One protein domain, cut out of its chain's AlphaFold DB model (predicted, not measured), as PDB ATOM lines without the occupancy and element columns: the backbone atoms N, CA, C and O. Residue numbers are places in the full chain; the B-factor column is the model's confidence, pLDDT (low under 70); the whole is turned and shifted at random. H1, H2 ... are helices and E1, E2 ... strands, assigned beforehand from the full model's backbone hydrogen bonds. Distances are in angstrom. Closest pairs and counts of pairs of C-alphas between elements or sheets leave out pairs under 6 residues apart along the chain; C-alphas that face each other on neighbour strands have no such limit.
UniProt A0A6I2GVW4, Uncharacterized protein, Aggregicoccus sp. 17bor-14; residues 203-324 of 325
ATOM      1  N   GLU A 203     221.850 191.721 227.412       82.75
ATOM      2  CA  GLU A 203     221.834 192.766 228.446       82.75
ATOM      3  C   GLU A 203     220.413 193.004 228.972       82.75
ATOM      4  O   GLU A 203     220.183 192.934 230.179       82.75
ATOM      5  N   ASP A 204     219.434 193.158 228.078       86.25
ATOM      6  CA  ASP A 204     218.028 193.346 228.446       86.25
ATOM      7  C   ASP A 204     217.490 192.147 229.245       86.25
ATOM      8  O   ASP A 204     216.760 192.314 230.226       86.25
ATOM      9  N   ALA A 205     217.848 190.920 228.850       84.06
ATOM     10  CA  ALA A 205     217.454 189.711 229.567       84.06
ATOM     11  C   ALA A 205     218.087 189.641 230.965       84.06
ATOM     12  O   ALA A 205     217.422 189.244 231.928       84.06
ATOM     13  N   GLN A 206     219.352 190.051 231.096       83.19
ATOM     14  CA  GLN A 206     220.038 190.129 232.383       83.19
ATOM     15  C   GLN A 206     219.399 191.182 233.296       83.19
ATOM     16  O   GLN A 206     219.152 190.897 234.472       83.19
ATOM     17  N   ASP A 207     219.071 192.359 232.766       85.69
ATOM     18  CA  ASP A 207     218.407 193.427 233.512       85.69
ATOM     19  C   ASP A 207     217.017 193.001 233.992       85.69
ATOM     20  O   ASP A 207     216.665 193.193 235.159       85.69
ATOM     21  N   GLN A 208     216.241 192.335 233.133       88.06
ATOM     22  CA  GLN A 208     214.945 191.770 233.508       88.06
ATOM     23  C   GLN A 208     215.078 190.693 234.588       88.06
ATOM     24  O   GLN A 208     214.296 190.679 235.541       88.06
ATOM     25  N   ALA A 209     216.073 189.808 234.482       88.12
ATOM     26  CA  ALA A 209     216.325 188.777 235.485       88.12
ATOM     27  C   ALA A 209     216.732 189.388 236.836       88.12
ATOM     28  O   ALA A 209     216.230 188.970 237.883       88.12
ATOM     29  N   MET A 210     217.591 190.410 236.818       86.31
ATOM     30  CA  MET A 210     217.991 191.154 238.011       86.31
ATOM     31  C   MET A 210     216.788 191.847 238.660       86.31
ATOM     32  O   MET A 210     216.595 191.737 239.873       86.31
ATOM     33  N   GLN A 211     215.939 192.499 237.864       88.75
ATOM     34  CA  GLN A 211     214.724 193.153 238.344       88.75
ATOM     35  C   GLN A 211     213.726 192.145 238.935       88.75
ATOM     36  O   GLN A 211     213.221 192.350 240.040       88.75
ATOM     37  N   ALA A 212     213.491 191.015 238.265       89.25
ATOM     38  CA  ALA A 212     212.616 189.957 238.766       89.25
ATOM     39  C   ALA A 212     213.139 189.355 240.082       89.25
ATOM     40  O   ALA A 212     212.368 189.083 241.009       89.25
ATOM     41  N   GLN A 213     214.458 189.177 240.199       87.19
ATOM     42  CA  GLN A 213     215.094 188.702 241.425       87.19
ATOM     43  C   GLN A 213     214.979 189.725 242.564       87.19
ATOM     44  O   GLN A 213     214.723 189.335 243.711       87.19
ATOM     45  N   LEU A 214     215.127 191.019 242.266       87.81
ATOM     46  CA  LEU A 214     214.919 192.102 243.225       87.81
ATOM     47  C   LEU A 214     213.478 192.102 243.745       87.81
ATOM     48  O   LEU A 214     213.265 192.089 244.956       87.81
ATOM     49  N   GLU A 215     212.491 192.048 242.850       89.62
ATOM     50  CA  GLU A 215     211.067 192.025 243.202       89.62
ATOM     51  C   GLU A 215     210.700 190.793 244.033       89.62
ATOM     52  O   GLU A 215     210.022 190.901 245.060       89.62
ATOM     53  N   LYS A 216     211.204 189.619 243.638       89.44
ATOM     54  CA  LYS A 216     211.039 188.381 244.405       89.44
ATOM     55  C   LYS A 216     211.611 188.525 245.811       89.44
ATOM     56  O   LYS A 216     210.936 188.193 246.783       89.44
ATOM     57  N   THR A 217     212.830 189.043 245.933       88.12
ATOM     58  CA  THR A 217     213.502 189.203 247.229       88.12
ATOM     59  C   THR A 217     212.799 190.242 248.098       88.12
ATOM     60  O   THR A 217     212.601 190.012 249.288       88.12
ATOM     61  N   GLN A 218     212.336 191.347 247.514       88.19
ATOM     62  CA  GLN A 218     211.545 192.351 248.221       88.19
ATOM     63  C   GLN A 218     210.229 191.764 248.747       88.19
ATOM     64  O   GLN A 218     209.829 192.056 249.874       88.19
ATOM     65  N   LYS A 219     209.575 190.897 247.967       87.81
ATOM     66  CA  LYS A 219     208.369 190.184 248.401       87.81
ATOM     67  C   LYS A 219     208.656 189.187 249.527       87.81
ATOM     68  O   LYS A 219     207.861 189.111 250.458       87.81
ATOM     69  N   GLU A 220     209.767 188.451 249.457       87.25
ATOM     70  CA  GLU A 220     210.209 187.524 250.515       87.25
ATOM     71  C   GLU A 220     210.504 188.257 251.832       87.25
ATOM     72  O   GLU A 220     210.087 187.806 252.895       87.25
ATOM     73  N   LEU A 221     211.210 189.388 251.763       87.12
ATOM     74  CA  LEU A 221     211.564 190.193 252.933       87.12
ATOM     75  C   LEU A 221     210.371 190.964 253.512       87.12
ATOM     76  O   LEU A 221     210.362 191.288 254.699       87.12
ATOM     77  N   GLY A 222     209.365 191.251 252.686       86.38
ATOM     78  CA  GLY A 222     208.178 191.998 253.074       86.38
ATOM     79  C   GLY A 222     208.463 193.468 253.405       86.38
ATOM     80  O   GLY A 222     209.594 193.946 253.419       86.38
ATOM     81  N   THR A 223     207.394 194.219 253.672       84.44
ATOM     82  CA  THR A 223     207.469 195.647 254.040       84.44
ATOM     83  C   THR A 223     207.547 195.879 255.546       84.44
ATOM     84  O   THR A 223     207.785 197.003 255.988       84.44
ATOM     85  N   LYS A 224     207.331 194.834 256.350       87.69
ATOM     86  CA  LYS A 224     207.429 194.903 257.808       87.69
ATOM     87  C   LYS A 224     208.877 194.648 258.230       87.69
ATOM     88  O   LYS A 224     209.505 193.762 257.656       87.69
ATOM     89  N   PRO A 225     209.397 195.387 259.224       87.75
ATOM     90  CA  PRO A 225     210.714 195.093 259.768       87.75
ATOM     91  C   PRO A 225     210.740 193.668 260.340       87.75
ATOM     92  O   PRO A 225     209.767 193.273 260.993       87.75
ATOM     93  N   PRO A 226     211.830 192.910 260.141       91.56
ATOM     94  CA  PRO A 226     212.022 191.642 260.834       91.56
ATOM     95  C   PRO A 226     212.131 191.886 262.343       91.56
ATOM     96  O   PRO A 226     212.562 192.944 262.802       91.56
ATOM     97  N   THR A 227     211.743 190.892 263.126       93.00
ATOM     98  CA  THR A 227     211.799 190.910 264.587       93.00
ATOM     99  C   THR A 227     213.209 190.624 265.104       93.00
ATOM    100  O   THR A 227     214.026 189.985 264.439       93.00
ATOM    101  N   GLU A 228     213.484 191.013 266.352       93.69
ATOM    102  CA  GLU A 228     214.752 190.696 267.031       93.69
ATOM    103  C   GLU A 228     215.042 189.189 267.060       93.69
ATOM    104  O   GLU A 228     216.189 188.763 266.938       93.69
ATOM    105  N   LYS A 229     213.993 188.365 267.176       91.12
ATOM    106  CA  LYS A 229     214.101 186.902 267.155       91.12
ATOM    107  C   LYS A 229     214.524 186.379 265.783       91.12
ATOM    108  O   LYS A 229     215.325 185.451 265.710       91.12
ATOM    109  N   GLU A 230     213.986 186.952 264.709       89.38
ATOM    110  CA  GLU A 230     214.344 186.579 263.336       89.38
ATOM    111  C   GLU A 230     215.781 186.994 263.009       89.38
ATOM    112  O   GLU A 230     216.529 186.200 262.440       89.38
ATOM    113  N   LEU A 231     216.188 188.190 263.446       91.06
ATOM    114  CA  LEU A 231     217.543 188.704 263.254       91.06
ATOM    115  C   LEU A 231     218.568 188.180 264.259       91.06
ATOM    116  O   LEU A 231     219.759 188.414 264.063       91.06
ATOM    117  N   GLY A 232     218.141 187.529 265.343       90.56
ATOM    118  CA  GLY A 232     219.004 187.065 266.433       90.56
ATOM    119  C   GLY A 232     219.799 188.172 267.136       90.56
ATOM    120  O   GLY A 232     220.856 187.889 267.693       90.56
ATOM    121  N   LEU A 233     219.330 189.421 267.076       93.44
ATOM    122  CA  LEU A 233     219.958 190.590 267.695       93.44
ATOM    123  C   LEU A 233     218.900 191.653 268.036       93.44
ATOM    124  O   LEU A 233     217.848 191.681 267.393       93.44
ATOM    125  N   PRO A 234     219.153 192.527 269.025       94.94
ATOM    126  CA  PRO A 234     218.210 193.578 269.389       94.94
ATOM    127  C   PRO A 234     218.154 194.672 268.324       94.94
ATOM    128  O   PRO A 234     219.189 195.069 267.797       94.94
ATOM    129  N   LEU A 235     216.972 195.208 268.035       95.69
ATOM    130  CA  LEU A 235     216.814 196.277 267.051       95.69
ATOM    131  C   LEU A 235     217.218 197.627 267.653       95.69
ATOM    132  O   LEU A 235     216.898 197.936 268.803       95.69
ATOM    133  N   TYR A 236     217.900 198.465 266.868       97.06
ATOM    134  CA  TYR A 236     218.254 199.808 267.324       97.06
ATOM    135  C   TYR A 236     216.995 200.681 267.496       97.06
ATOM    136  O   TYR A 236     216.226 200.832 266.539       97.06
ATOM    137  N   PRO A 237     216.778 201.303 268.671       95.12
ATOM    138  CA  PRO A 237     215.611 202.146 268.905       95.12
ATOM    139  C   PRO A 237     215.522 203.313 267.916       95.12
ATOM    140  O   PRO A 237     216.489 204.043 267.710       95.12
ATOM    141  N   GLY A 238     214.346 203.504 267.316       90.56
ATOM    142  CA  GLY A 238     214.099 204.587 266.357       90.56
ATOM    143  C   GLY A 238     214.681 204.359 264.957       90.56
ATOM    144  O   GLY A 238     214.518 205.223 264.098       90.56
ATOM    145  N   ALA A 239     215.322 203.216 264.695       94.25
ATOM    146  CA  ALA A 239     215.760 202.879 263.348       94.25
ATOM    147  C   ALA A 239     214.569 202.482 262.457       94.25
ATOM    148  O   ALA A 239     213.654 201.773 262.880       94.25
ATOM    149  N   ARG A 240     214.586 202.941 261.205       93.62
ATOM    150  CA  ARG A 240     213.560 202.663 260.192       93.62
ATOM    151  C   ARG A 240     214.069 201.605 259.226       93.62
ATOM    152  O   ARG A 240     215.155 201.761 258.679       93.62
ATOM    153  N   TYR A 241     213.290 200.553 259.013       93.94
ATOM    154  CA  TYR A 241     213.621 199.494 258.061       93.94
ATOM    155  C   TYR A 241     213.415 199.952 256.615       93.94
ATOM    156  O   TYR A 241     212.382 200.545 256.300       93.94
ATOM    157  N   ASP A 242     214.373 199.639 255.745       91.69
ATOM    158  CA  ASP A 242     214.277 199.870 254.306       91.69
ATOM    159  C   ASP A 242     214.224 198.534 253.562       91.69
ATOM    160  O   ASP A 242     215.248 197.917 253.260       91.69
ATOM    161  N   ALA A 243     213.010 198.083 253.249       89.69
ATOM    162  CA  ALA A 243     212.778 196.820 252.556       89.69
ATOM    163  C   ALA A 243     213.389 196.777 251.147       89.69
ATOM    164  O   ALA A 243     213.842 195.722 250.703       89.69
ATOM    165  N   ARG A 244     213.410 197.909 250.428       88.62
ATOM    166  CA  ARG A 244     213.923 197.954 249.054       88.62
ATOM    167  C   ARG A 244     215.445 197.896 249.054       88.62
ATOM    168  O   ARG A 244     216.015 197.109 248.302       88.62
ATOM    169  N   ALA A 245     216.092 198.679 249.916       89.69
ATOM    170  CA  ALA A 245     217.540 198.631 250.075       89.69
ATOM    171  C   ALA A 245     218.000 197.261 250.610       89.69
ATOM    172  O   ALA A 245     218.990 196.713 250.129       89.69
ATOM    173  N   SER A 246     217.228 196.659 251.523       92.12
ATOM    174  CA  SER A 246     217.444 195.286 252.014       92.12
ATOM    175  C   SER A 246     217.414 194.250 250.892       92.12
ATOM    176  O   SER A 246     218.303 193.401 250.795       92.12
ATOM    177  N   ALA A 247     216.426 194.339 249.997       90.31
ATOM    178  CA  ALA A 247     216.333 193.452 248.844       90.31
ATOM    179  C   ALA A 247     217.504 193.648 247.871       90.31
ATOM    180  O   ALA A 247     218.090 192.662 247.436       90.31
ATOM    181  N   GLY A 248     217.882 194.898 247.588       88.06
ATOM    182  CA  GLY A 248     218.990 195.221 246.681       88.06
ATOM    183  C   GLY A 248     220.367 194.771 247.179       88.06
ATOM    184  O   GLY A 248     221.232 194.466 246.368       88.06
ATOM    185  N   MET A 249     220.568 194.689 248.496       88.81
ATOM    186  CA  MET A 249     221.815 194.200 249.099       88.81
ATOM    187  C   MET A 249     221.817 192.700 249.424       88.81
ATOM    188  O   MET A 249     222.830 192.165 249.874       88.81
ATOM    189  N   SER A 250     220.696 192.010 249.237       89.62
ATOM    190  CA  SER A 250     220.607 190.574 249.487       89.62
ATOM    191  C   SER A 250     221.112 189.788 248.276       89.62
ATOM    192  O   SER A 250     220.644 189.993 247.160       89.62
ATOM    193  N   MET A 251     222.029 188.841 248.491       78.94
ATOM    194  CA  MET A 251     222.611 188.013 247.427       78.94
ATOM    195  C   MET A 251     222.488 186.529 247.767       78.94
ATOM    196  O   MET A 251     222.802 186.122 248.881       78.94
ATOM    197  N   ASN A 252     222.090 185.704 246.794       75.50
ATOM    198  CA  ASN A 252     222.103 184.238 246.890       75.50
ATOM    199  C   ASN A 252     221.522 183.706 248.223       75.50
ATOM    200  O   ASN A 252     220.340 183.924 248.525       75.50
ATOM    201  N   ALA A 253     222.357 183.018 249.012       78.69
ATOM    202  CA  ALA A 253     222.039 182.406 250.299       78.69
ATOM    203  C   ALA A 253     222.174 183.362 251.499       78.69
ATOM    204  O   ALA A 253     222.052 182.921 252.634       78.69
ATOM    205  N   GLN A 254     222.398 184.656 251.277       84.75
ATOM    206  CA  GLN A 254     222.515 185.662 252.325       84.75
ATOM    207  C   GLN A 254     221.379 186.683 252.202       84.75
ATOM    208  O   GLN A 254     220.905 187.025 251.112       84.75
ATOM    209  N   ARG A 255     220.890 187.149 253.345       90.50
ATOM    210  CA  ARG A 255     219.893 188.213 253.451       90.50
ATOM    211  C   ARG A 255     220.508 189.382 254.198       90.50
ATOM    212  O   ARG A 255     221.084 189.207 255.271       90.50
ATOM    213  N   ALA A 256     220.393 190.560 253.601       92.69
ATOM    214  CA  ALA A 256     220.777 191.822 254.205       92.69
ATOM    215  C   ALA A 256     219.508 192.554 254.644       92.69
ATOM    216  O   ALA A 256     218.601 192.758 253.842       92.69
ATOM    217  N   TYR A 257     219.450 192.950 255.910       94.38
ATOM    218  CA  TYR A 257     218.369 193.753 256.468       94.38
ATOM    219  C   TYR A 257     218.923 195.119 256.842       94.38
ATOM    220  O   TYR A 257     219.796 195.232 257.704       94.38
ATOM    221  N   LEU A 258     218.436 196.146 256.160       94.62
ATOM    222  CA  LEU A 258     218.919 197.510 256.266       94.62
ATOM    223  C   LEU A 258     217.979 198.347 257.121       94.62
ATOM    224  O   LEU A 258     216.771 198.406 256.886       94.62
ATOM    225  N   PHE A 259     218.565 199.042 258.087       95.25
ATOM    226  CA  PHE A 259     217.882 199.996 258.941       95.25
ATOM    227  C   PHE A 259     218.622 201.323 258.939       95.25
ATOM    228  O   PHE A 259     219.848 201.366 258.943       95.25
ATOM    229  N   VAL A 260     217.879 202.419 258.989       95.12
ATOM    230  CA  VAL A 260     218.428 203.771 258.926       95.12
ATOM    231  C   VAL A 260     218.021 204.563 260.164       95.12
ATOM    232  O   VAL A 260     216.870 204.499 260.598       95.12
ATOM    233  N   THR A 261     218.952 205.327 260.738       95.44
ATOM    234  CA  THR A 261     218.714 206.196 261.904       95.44
ATOM    235  C   THR A 261     219.398 207.559 261.756       95.44
ATOM    236  O   THR A 261     220.417 207.690 261.076       95.44
ATOM    237  N   ASP A 262     218.843 208.589 262.397       95.25
ATOM    238  CA  ASP A 262     219.419 209.945 262.462       95.25
ATOM    239  C   ASP A 262     220.536 210.077 263.510       95.25
ATOM    240  O   ASP A 262     221.248 211.085 263.553       95.25
ATOM    241  N   ASP A 263     220.706 209.057 264.350       96.31
ATOM    242  CA  ASP A 263     221.779 208.995 265.333       96.31
ATOM    243  C   ASP A 263     223.151 208.782 264.679       96.31
ATOM    244  O   ASP A 263     223.282 208.169 263.620       96.31
ATOM    245  N   ALA A 264     224.206 209.281 265.327       93.88
ATOM    246  CA  ALA A 264     225.580 209.121 264.853       93.88
ATOM    247  C   ALA A 264     226.094 207.680 265.031       93.88
ATOM    248  O   ALA A 264     225.810 207.044 266.051       93.88
ATOM    249  N   MET A 265     226.947 207.211 264.110       94.69
ATOM    250  CA  MET A 265     227.522 205.857 264.128       94.69
ATOM    251  C   MET A 265     228.098 205.467 265.492       94.69
ATOM    252  O   MET A 265     227.805 204.390 265.996       94.69
ATOM    253  N   ALA A 266     228.849 206.361 266.146       94.31
ATOM    254  CA  ALA A 266     229.457 206.084 267.449       94.31
ATOM    255  C   ALA A 266     228.426 205.730 268.540       94.31
ATOM    256  O   ALA A 266     228.705 204.912 269.417       94.31
ATOM    257  N   LYS A 267     227.225 206.321 268.490       96.50
ATOM    258  CA  LYS A 267     226.129 206.004 269.416       96.50
ATOM    259  C   LYS A 267     225.524 204.636 269.095       96.50
ATOM    260  O   LYS A 267     225.259 203.857 270.008       96.50
ATOM    261  N   VAL A 268     225.336 204.342 267.810       97.19
ATOM    262  CA  VAL A 268     224.799 203.064 267.325       97.19
ATOM    263  C   VAL A 268     225.744 201.904 267.653       97.19
ATOM    264  O   VAL A 268     225.312 200.895 268.204       97.19
ATOM    265  N   VAL A 269     227.047 202.076 267.421       96.44
ATOM    266  CA  VAL A 269     228.082 201.088 267.762       96.44
ATOM    267  C   VAL A 269     228.091 200.803 269.260       96.44
ATOM    268  O   VAL A 269     227.979 199.646 269.652       96.44
ATOM    269  N   LYS A 270     228.134 201.840 270.114       96.75
ATOM    270  CA  LYS A 270     228.111 201.664 271.578       96.75
ATOM    271  C   LYS A 270     226.893 200.873 272.062       96.75
ATOM    272  O   LYS A 270     227.024 200.071 272.983       96.75
ATOM    273  N   PHE A 271     225.726 201.085 271.452       97.88
ATOM    274  CA  PHE A 271     224.527 200.305 271.759       97.88
ATOM    275  C   PHE A 271     224.733 198.818 271.450       97.88
ATOM    276  O   PHE A 271     224.519 197.983 272.329       97.88
ATOM    277  N   TYR A 272     225.173 198.488 270.233       97.12
ATOM    278  CA  TYR A 272     225.347 197.093 269.832       97.12
ATOM    279  C   TYR A 272     226.476 196.402 270.593       97.12
ATOM    280  O   TYR A 272     226.297 195.257 270.999       97.12
ATOM    281  N   GLU A 273     227.585 197.087 270.882       96.19
ATOM    282  CA  GLU A 273     228.649 196.513 271.715       96.19
ATOM    283  C   GLU A 273     228.144 196.144 273.114       96.19
ATOM    284  O   GLU A 273     228.406 195.044 273.603       96.19
ATOM    285  N   ALA A 274     227.386 197.043 273.751       96.56
ATOM    286  CA  ALA A 274     226.843 196.815 275.086       96.56
ATOM    287  C   ALA A 274     225.800 195.689 275.107       96.56
ATOM    288  O   ALA A 274     225.746 194.915 276.060       96.56
ATOM    289  N   LYS A 275     224.966 195.592 274.067       96.12
ATOM    290  CA  LYS A 275     223.900 194.586 273.985       96.12
ATOM    291  C   LYS A 275     224.388 193.202 273.564       96.12
ATOM    292  O   LYS A 275     223.825 192.213 274.015       96.12
ATOM    293  N   LEU A 276     225.401 193.136 272.703       93.12
ATOM    294  CA  LEU A 276     225.921 191.881 272.154       93.12
ATOM    295  C   LEU A 276     227.138 191.353 272.922       93.12
ATOM    296  O   LEU A 276     227.538 190.212 272.702       93.12
ATOM    297  N   GLY A 277     227.762 192.170 273.780       93.44
ATOM    298  CA  GLY A 277     228.994 191.805 274.487       93.44
ATOM    299  C   GLY A 277     230.192 191.590 273.555       93.44
ATOM    300  O   GLY A 277     231.159 190.931 273.930       93.44
ATOM    301  N   LYS A 278     230.129 192.117 272.327       90.12
ATOM    302  CA  LYS A 278     231.158 191.994 271.286       90.12
ATOM    303  C   LYS A 278     231.695 193.371 270.929       90.12
ATOM    304  O   LYS A 278     230.962 194.352 270.977       90.12
ATOM    305  N   LYS A 279     232.968 193.437 270.549       90.56
ATOM    306  CA  LYS A 279     233.593 194.677 270.083       90.56
ATOM    307  C   LYS A 279     233.452 194.839 268.581       90.56
ATOM    308  O   LYS A 279     233.588 193.866 267.840       90.56
ATOM    309  N   ALA A 280     233.179 196.067 268.162       90.81
ATOM    310  CA  ALA A 280     233.199 196.428 266.762       90.81
ATOM    311  C   ALA A 280     234.640 196.533 266.253       90.81
ATOM    312  O   ALA A 280     235.547 196.963 266.966       90.81
ATOM    313  N   GLN A 281     234.834 196.145 265.003       90.38
ATOM    314  CA  GLN A 281     236.078 196.273 264.258       90.38
ATOM    315  C   GLN A 281     235.888 197.344 263.182       90.38
ATOM    316  O   GLN A 281     234.809 197.431 262.600       90.38
ATOM    317  N   GLY A 282     236.911 198.154 262.912       86.69
ATOM    318  CA  GLY A 282     236.850 199.228 261.913       86.69
ATOM    319  C   GLY A 282     236.986 200.627 262.514       86.69
ATOM    320  O   GLY A 282     237.459 200.787 263.642       86.69
ATOM    321  N   SER A 283     236.616 201.644 261.737       85.88
ATOM    322  CA  SER A 283     236.784 203.054 262.099       85.88
ATOM    323  C   SER A 283     235.603 203.903 261.625       85.88
ATOM    324  O   SER A 283     234.722 203.441 260.908       85.88
ATOM    325  N   ALA A 284     235.575 205.179 262.012       82.44
ATOM    326  CA  ALA A 284     234.550 206.103 261.531       82.44
ATOM    327  C   ALA A 284     234.621 206.353 260.011       82.44
ATOM    328  O   ALA A 284     233.609 206.722 259.427       82.44
ATOM    329  N   GLU A 285     235.783 206.155 259.383       82.88
ATOM    330  CA  GLU A 285     235.986 206.387 257.946       82.88
ATOM    331  C   GLU A 285     235.539 205.190 257.103       82.88
ATOM    332  O   GLU A 285     234.923 205.361 256.055       82.88
ATOM    333  N   THR A 286     235.822 203.970 257.566       82.44
ATOM    334  CA  THR A 286     235.500 202.729 256.841       82.44
ATOM    335  C   THR A 286     234.183 202.095 257.290       82.44
ATOM    336  O   THR A 286     233.658 201.194 256.631       82.44
ATOM    337  N   GLY A 287     233.627 202.581 258.401       90.12
ATOM    338  CA  GLY A 287     232.514 201.963 259.099       90.12
ATOM    339  C   GLY A 287     232.962 200.883 260.078       90.12
ATOM    340  O   GLY A 287     234.132 200.510 260.176       90.12
ATOM    341  N   TYR A 288     231.990 200.384 260.830       93.25
ATOM    342  CA  TYR A 288     232.194 199.409 261.892       93.25
ATOM    343  C   TYR A 288     231.517 198.087 261.543       93.25
ATOM    344  O   TYR A 288     230.410 198.083 261.012       93.25
ATOM    345  N   MET A 289     232.145 196.972 261.905       92.25
ATOM    346  CA  MET A 289     231.625 195.615 261.744       92.25
ATOM    347  C   MET A 289     231.640 194.880 263.086       92.25
ATOM    348  O   MET A 289     232.639 194.891 263.800       92.25
ATOM    349  N   ILE A 290     230.545 194.206 263.421       92.81
ATOM    350  CA  ILE A 290     230.432 193.312 264.575       92.81
ATOM    351  C   ILE A 290     230.126 191.906 264.040       92.81
ATOM    352  O   ILE A 290     229.001 191.662 263.596       92.81
ATOM    353  N   PRO A 291     231.093 190.970 264.062       90.25
ATOM    354  CA  PRO A 291     230.873 189.613 263.574       90.25
ATOM    355  C   PRO A 291     229.980 188.816 264.536       90.25
ATOM    356  O   PRO A 291     230.247 188.734 265.742       90.25
ATOM    357  N   LEU A 292     228.921 188.205 264.004       87.62
ATOM    358  CA  LEU A 292     228.009 187.333 264.751       87.62
ATOM    359  C   LEU A 292     228.396 185.859 264.574       87.62
ATOM    360  O   LEU A 292     228.456 185.133 265.568       87.62
ATOM    361  N   LYS A 293     228.734 185.458 263.342       87.00
ATOM    362  CA  LYS A 293     229.204 184.120 262.948       87.00
ATOM    363  C   LYS A 293     230.288 184.256 261.870       87.00
ATOM    364  O   LYS A 293     230.164 185.107 260.999       87.00
ATOM    365  N   GLY A 294     231.332 183.429 261.929       79.06
ATOM    366  CA  GLY A 294     232.489 183.511 261.026       79.06
ATOM    367  C   GLY A 294     233.604 184.434 261.541       79.06
ATOM    368  O   GLY A 294     233.485 185.046 262.607       79.06
ATOM    369  N   GLN A 295     234.720 184.497 260.811       68.81
ATOM    370  CA  GLN A 295     235.899 185.313 261.137       68.81
ATOM    371  C   GLN A 295     236.360 186.123 259.916       68.81
ATOM    372  O   GLN A 295     236.084 185.752 258.781       68.81
ATOM    373  N   GLY A 296     237.114 187.200 260.150       63.56
ATOM    374  CA  GLY A 296     237.690 188.036 259.092       63.56
ATOM    375  C   GLY A 296     236.876 189.293 258.781       63.56
ATOM    376  O   GLY A 296     235.965 189.662 259.519       63.56
ATOM    377  N   LEU A 297     237.247 189.978 257.692       62.19
ATOM    378  CA  LEU A 297     236.673 191.274 257.296       62.19
ATOM    379  C   LEU A 297     235.225 191.172 256.777       62.19
ATOM    380  O   LEU A 297     234.513 192.173 256.781       62.19
ATOM    381  N   VAL A 298     234.787 189.978 256.360       68.75
ATOM    382  CA  VAL A 298     233.421 189.697 255.895       68.75
ATOM    383  C   VAL A 298     232.926 188.419 256.587       68.75
ATOM    384  O   VAL A 298     233.247 187.325 256.132       68.75
ATOM    385  N   PRO A 299     232.223 188.532 257.728       78.25
ATOM    386  CA  PRO A 299     231.702 187.375 258.454       78.25
ATOM    387  C   PRO A 299     230.463 186.775 257.765       78.25
ATOM    388  O   PRO A 299     229.716 187.503 257.108       78.25
ATOM    389  N   ASP A 300     230.207 185.478 257.978       82.25
ATOM    390  CA  ASP A 300     229.033 184.758 257.443       82.25
ATOM    391  C   ASP A 300     227.713 185.385 257.927       82.25
ATOM    392  O   ASP A 300     226.741 185.522 257.185       82.25
ATOM    393  N   GLU A 301     227.694 185.815 259.190       89.69
ATOM    394  CA  GLU A 301     226.643 186.660 259.749       89.69
ATOM    395  C   GLU A 301     227.278 187.811 260.524       89.69
ATOM    396  O   GLU A 301     228.220 187.629 261.303       89.69
ATOM    397  N   GLY A 302     226.739 189.012 260.367       91.38
ATOM    398  CA  GLY A 302     227.359 190.199 260.933       91.38
ATOM    399  C   GLY A 302     226.433 191.394 260.984       91.38
ATOM    400  O   GLY A 302     225.376 191.423 260.358       91.38
ATOM    401  N   LEU A 303     226.860 192.394 261.743       94.12
ATOM    402  CA  LEU A 303     226.223 193.696 261.795       94.12
ATOM    403  C   LEU A 303     227.235 194.758 261.380       94.12
ATOM    404  O   LEU A 303     228.261 194.916 262.035       94.12
ATOM    405  N   ALA A 304     226.928 195.500 260.322       94.06
ATOM    406  CA  ALA A 304     227.702 196.657 259.903       94.06
ATOM    407  C   ALA A 304     226.986 197.953 260.303       94.06
ATOM    408  O   ALA A 304     225.766 198.061 260.180       94.06
ATOM    409  N   VAL A 305     227.749 198.941 260.766       95.88
ATOM    410  CA  VAL A 305     227.285 200.303 261.050       95.88
ATOM    411  C   VAL A 305     228.126 201.264 260.230       95.88
ATOM    412  O   VAL A 305     229.334 201.377 260.441       95.88
ATOM    413  N   GLN A 306     227.493 201.953 259.290       94.50
ATOM    414  CA  GLN A 306     228.167 202.790 258.302       94.50
ATOM    415  C   GLN A 306     227.464 204.136 258.159       94.50
ATOM    416  O   GLN A 306     226.310 204.304 258.561       94.50
ATOM    417  N   GLN A 307     228.158 205.111 257.578       93.50
ATOM    418  CA  GLN A 307     227.520 206.356 257.182       93.50
ATOM    419  C   GLN A 307     226.485 206.047 256.100       93.50
ATOM    420  O   GLN A 307     226.761 205.297 255.164       93.50
ATOM    421  N   ASN A 308     225.283 206.603 256.238       89.75
ATOM    422  CA  ASN A 308     224.258 206.391 255.232       89.75
ATOM    423  C   ASN A 308     224.587 207.198 253.970       89.75
ATOM    424  O   ASN A 308     224.590 208.428 253.999       89.75
ATOM    425  N   MET A 309     224.836 206.489 252.871       84.62
ATOM    426  CA  MET A 309     225.040 207.071 251.540       84.62
ATOM    427  C   MET A 309     223.807 206.898 250.639       84.62
ATOM    428  O   MET A 309     223.822 207.336 249.490       84.62
ATOM    429  N   LEU A 310     222.745 206.252 251.135       79.94
ATOM    430  CA  LEU A 310     221.526 205.994 250.376       79.94
ATOM    431  C   LEU A 310     220.575 207.205 250.409       79.94
ATOM    432  O   LEU A 310     220.448 207.873 251.442       79.94
ATOM    433  N   PRO A 311     219.853 207.478 249.307       72.06
ATOM    434  CA  PRO A 311     218.798 208.487 249.292       72.06
ATOM    435  C   PRO A 311     217.638 208.071 250.216       72.06
ATOM    436  O   PRO A 311     217.248 206.908 250.225       72.06
ATOM    437  N   GLY A 312     217.059 209.012 250.978       67.06
ATOM    438  CA  GLY A 312     215.918 208.724 251.876       67.06
ATOM    439  C   GLY A 312     216.054 209.174 253.342       67.06
ATOM    440  O   GLY A 312     215.197 208.845 254.170       67.06
ATOM    441  N   GLY A 313     217.093 209.952 253.670       76.19
ATOM    442  CA  GLY A 313     217.314 210.544 255.003       76.19
ATOM    443  C   GLY A 313     218.027 209.608 255.986       76.19
ATOM    444  O   GLY A 313     218.281 208.458 255.658       76.19
ATOM    445  N   GLY A 314     218.350 210.087 257.195       81.06
ATOM    446  CA  GLY A 314     219.153 209.353 258.185       81.06
ATOM    447  C   GLY A 314     220.661 209.504 258.009       81.06
ATOM    448  O   GLY A 314     221.159 209.607 256.892       81.06
ATOM    449  N   LYS A 315     221.397 209.504 259.125       89.06
ATOM    450  CA  LYS A 315     222.862 209.676 259.153       89.06
ATOM    451  C   LYS A 315     223.618 208.352 259.142       89.06
ATOM    452  O   LYS A 315     224.718 208.284 258.600       89.06
ATOM    453  N   THR A 316     223.036 207.317 259.741       94.50
ATOM    454  CA  THR A 316     223.686 206.021 259.946       94.50
ATOM    455  C   THR A 316     222.850 204.904 259.339       94.50
ATOM    456  O   THR A 316     221.649 204.812 259.597       94.50
ATOM    457  N   LEU A 317     223.513 204.048 258.564       95.19
ATOM    458  CA  LEU A 317     222.994 202.798 258.032       95.19
ATOM    459  C   LEU A 317     223.452 201.638 258.924       95.19
ATOM    460  O   LEU A 317     224.625 201.536 259.283       95.19
ATOM    461  N   ILE A 318     222.516 200.767 259.274       96.12
ATOM    462  CA  ILE A 318     222.741 199.527 260.007       96.12
ATOM    463  C   ILE A 318     222.377 198.388 259.065       96.12
ATOM    464  O   ILE A 318     221.216 198.255 258.684       96.12
ATOM    465  N   THR A 319     223.350 197.555 258.726       94.62
ATOM    466  CA  THR A 319     223.150 196.382 257.876       94.62
ATOM    467  C   THR A 319     223.306 195.134 258.719       94.62
ATOM    468  O   THR A 319     224.372 194.894 259.282       94.62
ATOM    469  N   VAL A 320     222.263 194.316 258.783       94.88
ATOM    470  CA  VAL A 320     222.307 193.002 259.423       94.88
ATOM    471  C   VAL A 320     222.367 191.934 258.344       94.88
ATOM    472  O   VAL A 320     221.443 191.803 257.547       94.88
ATOM    473  N   MET A 321     223.450 191.170 258.325       92.00
ATOM    474  CA  MET A 321     223.673 190.066 257.399       92.00
ATOM    475  C   MET A 321     223.355 188.743 258.091       92.00
ATOM    476  O   MET A 321     223.914 188.456 259.152       92.00
ATOM    477  N   ARG A 322     222.462 187.953 257.492       90.94
ATOM    478  CA  ARG A 322     222.050 186.627 257.971       90.94
ATOM    479  C   ARG A 322     222.119 185.611 256.839       90.94
ATOM    480  O   ARG A 322     221.815 185.945 255.694       90.94
ATOM    481  N   GLU A 323     222.422 184.363 257.167       85.81
ATOM    482  CA  GLU A 323     222.209 183.255 256.235       85.81
ATOM    483  C   GLU A 323     220.702 183.063 255.992       85.81
ATOM    484  O   GLU A 323     219.874 183.208 256.900       85.81
ATOM    485  N   LYS A 324     220.333 182.748 254.750       75.19
ATOM    486  CA  LYS A 324     218.973 182.369 254.376       75.19
ATOM    487  C   LYS A 324     218.680 181.014 255.023       75.19
ATOM    488  O   LYS A 324     219.356 180.036 254.718       75.19
TER     489      LYS A 324
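Overview. This is residues 203 to 324 of the 325 residues of an uncharacterized protein of Aggregicoccus sp. 17bor-14 (UniProt A0A6I2GVW4). A twisted sheet of five antiparallel strands makes the body, with H4 packed over one face, little H3 beside the edge strand E1, and the long H1 reaching out past H3 as an arm. Residues 203 to 209 of H1 stick out, and the long link before H3 ties onto E1 by a short pairing of residues 240 to 241. The printed part has 122 residues, with H1, H2, H3, E1, H4, E2, E3, E4 and E5 in that order; the sheet runs E1, E5, E4, E3, E2. The class is mixed, helices and strands; the whole is compact, with a radius of gyration of the C-alphas of 14.5 A and spans of 45 by 31 by 29 A.

Arrangement. Start at E1, residues 254 to 261, an edge strand antiparallel to E5, residues 316 to 323; N 257 and O 320 are 2.8 A apart. Next comes E4, residues 301 to 307, where N 304 and O 319 of E5 are 2.8 A apart. Beyond it find E3, residues 287 to 293, with N 290 and O 303 at 2.8 A, then the other edge strand E2, residues 281 to 283, with N 281 and O 289 at 2.8 A. E2, E3, E4 and E5 form a meander, each strand the antiparallel neighbour of the one before, and each step is a hairpin. H4, residues 265 to 276, is on the sheet at a height of 9.0 A, over E4 and along it at 3 degrees on the local plane; their closest C-alphas, Met 265 and Val 305, are 6.4 A apart. H3, residues 243 to 249, is on the sheet but, only just, at the sheet's level with a height of 3.9 A; its closest C-alpha pair with E1 is Ser 246 and Tyr 257, 4.8 A. With H4 on one face and H3 on the other, these are three layers, helices on both faces of a sheet. H1, residues 203 to 221, touches H3 with residues 214 to 221 alone, at a steep tilt of 50 degrees, opposite ways; the closest C-alphas, Gln 218 and Ala 247, are 5.0 A apart. H2, residues 228 to 231, only grazes the sheet with residues 230 to 231. In H1, H3 and H4 every O i to N i+4 pair is within hydrogen-bond range; H2 is too short for one.

Along the chain. Find C-alpha 203 at (221.834, 192.766, 228.446); H1 runs 26.7 A from there. E1 begins at C-alpha 254, (222.515, 185.662, 252.325), and is 23.0 A long. H4 spans 16.2 A, E3 18.6 A and E4 19.9 A. E5, 23.1 A, ends at C-alpha 323, (222.209, 183.255, 256.235).

Size, cuts and confidence. The C-alphas farthest apart, Asp 204 and Ala 274, are 47.6 A apart. The printed part has no cut, and the link from H2 to H3, 11 residues, is long. Confidence is under 70 at residues 295 to 298 and 312.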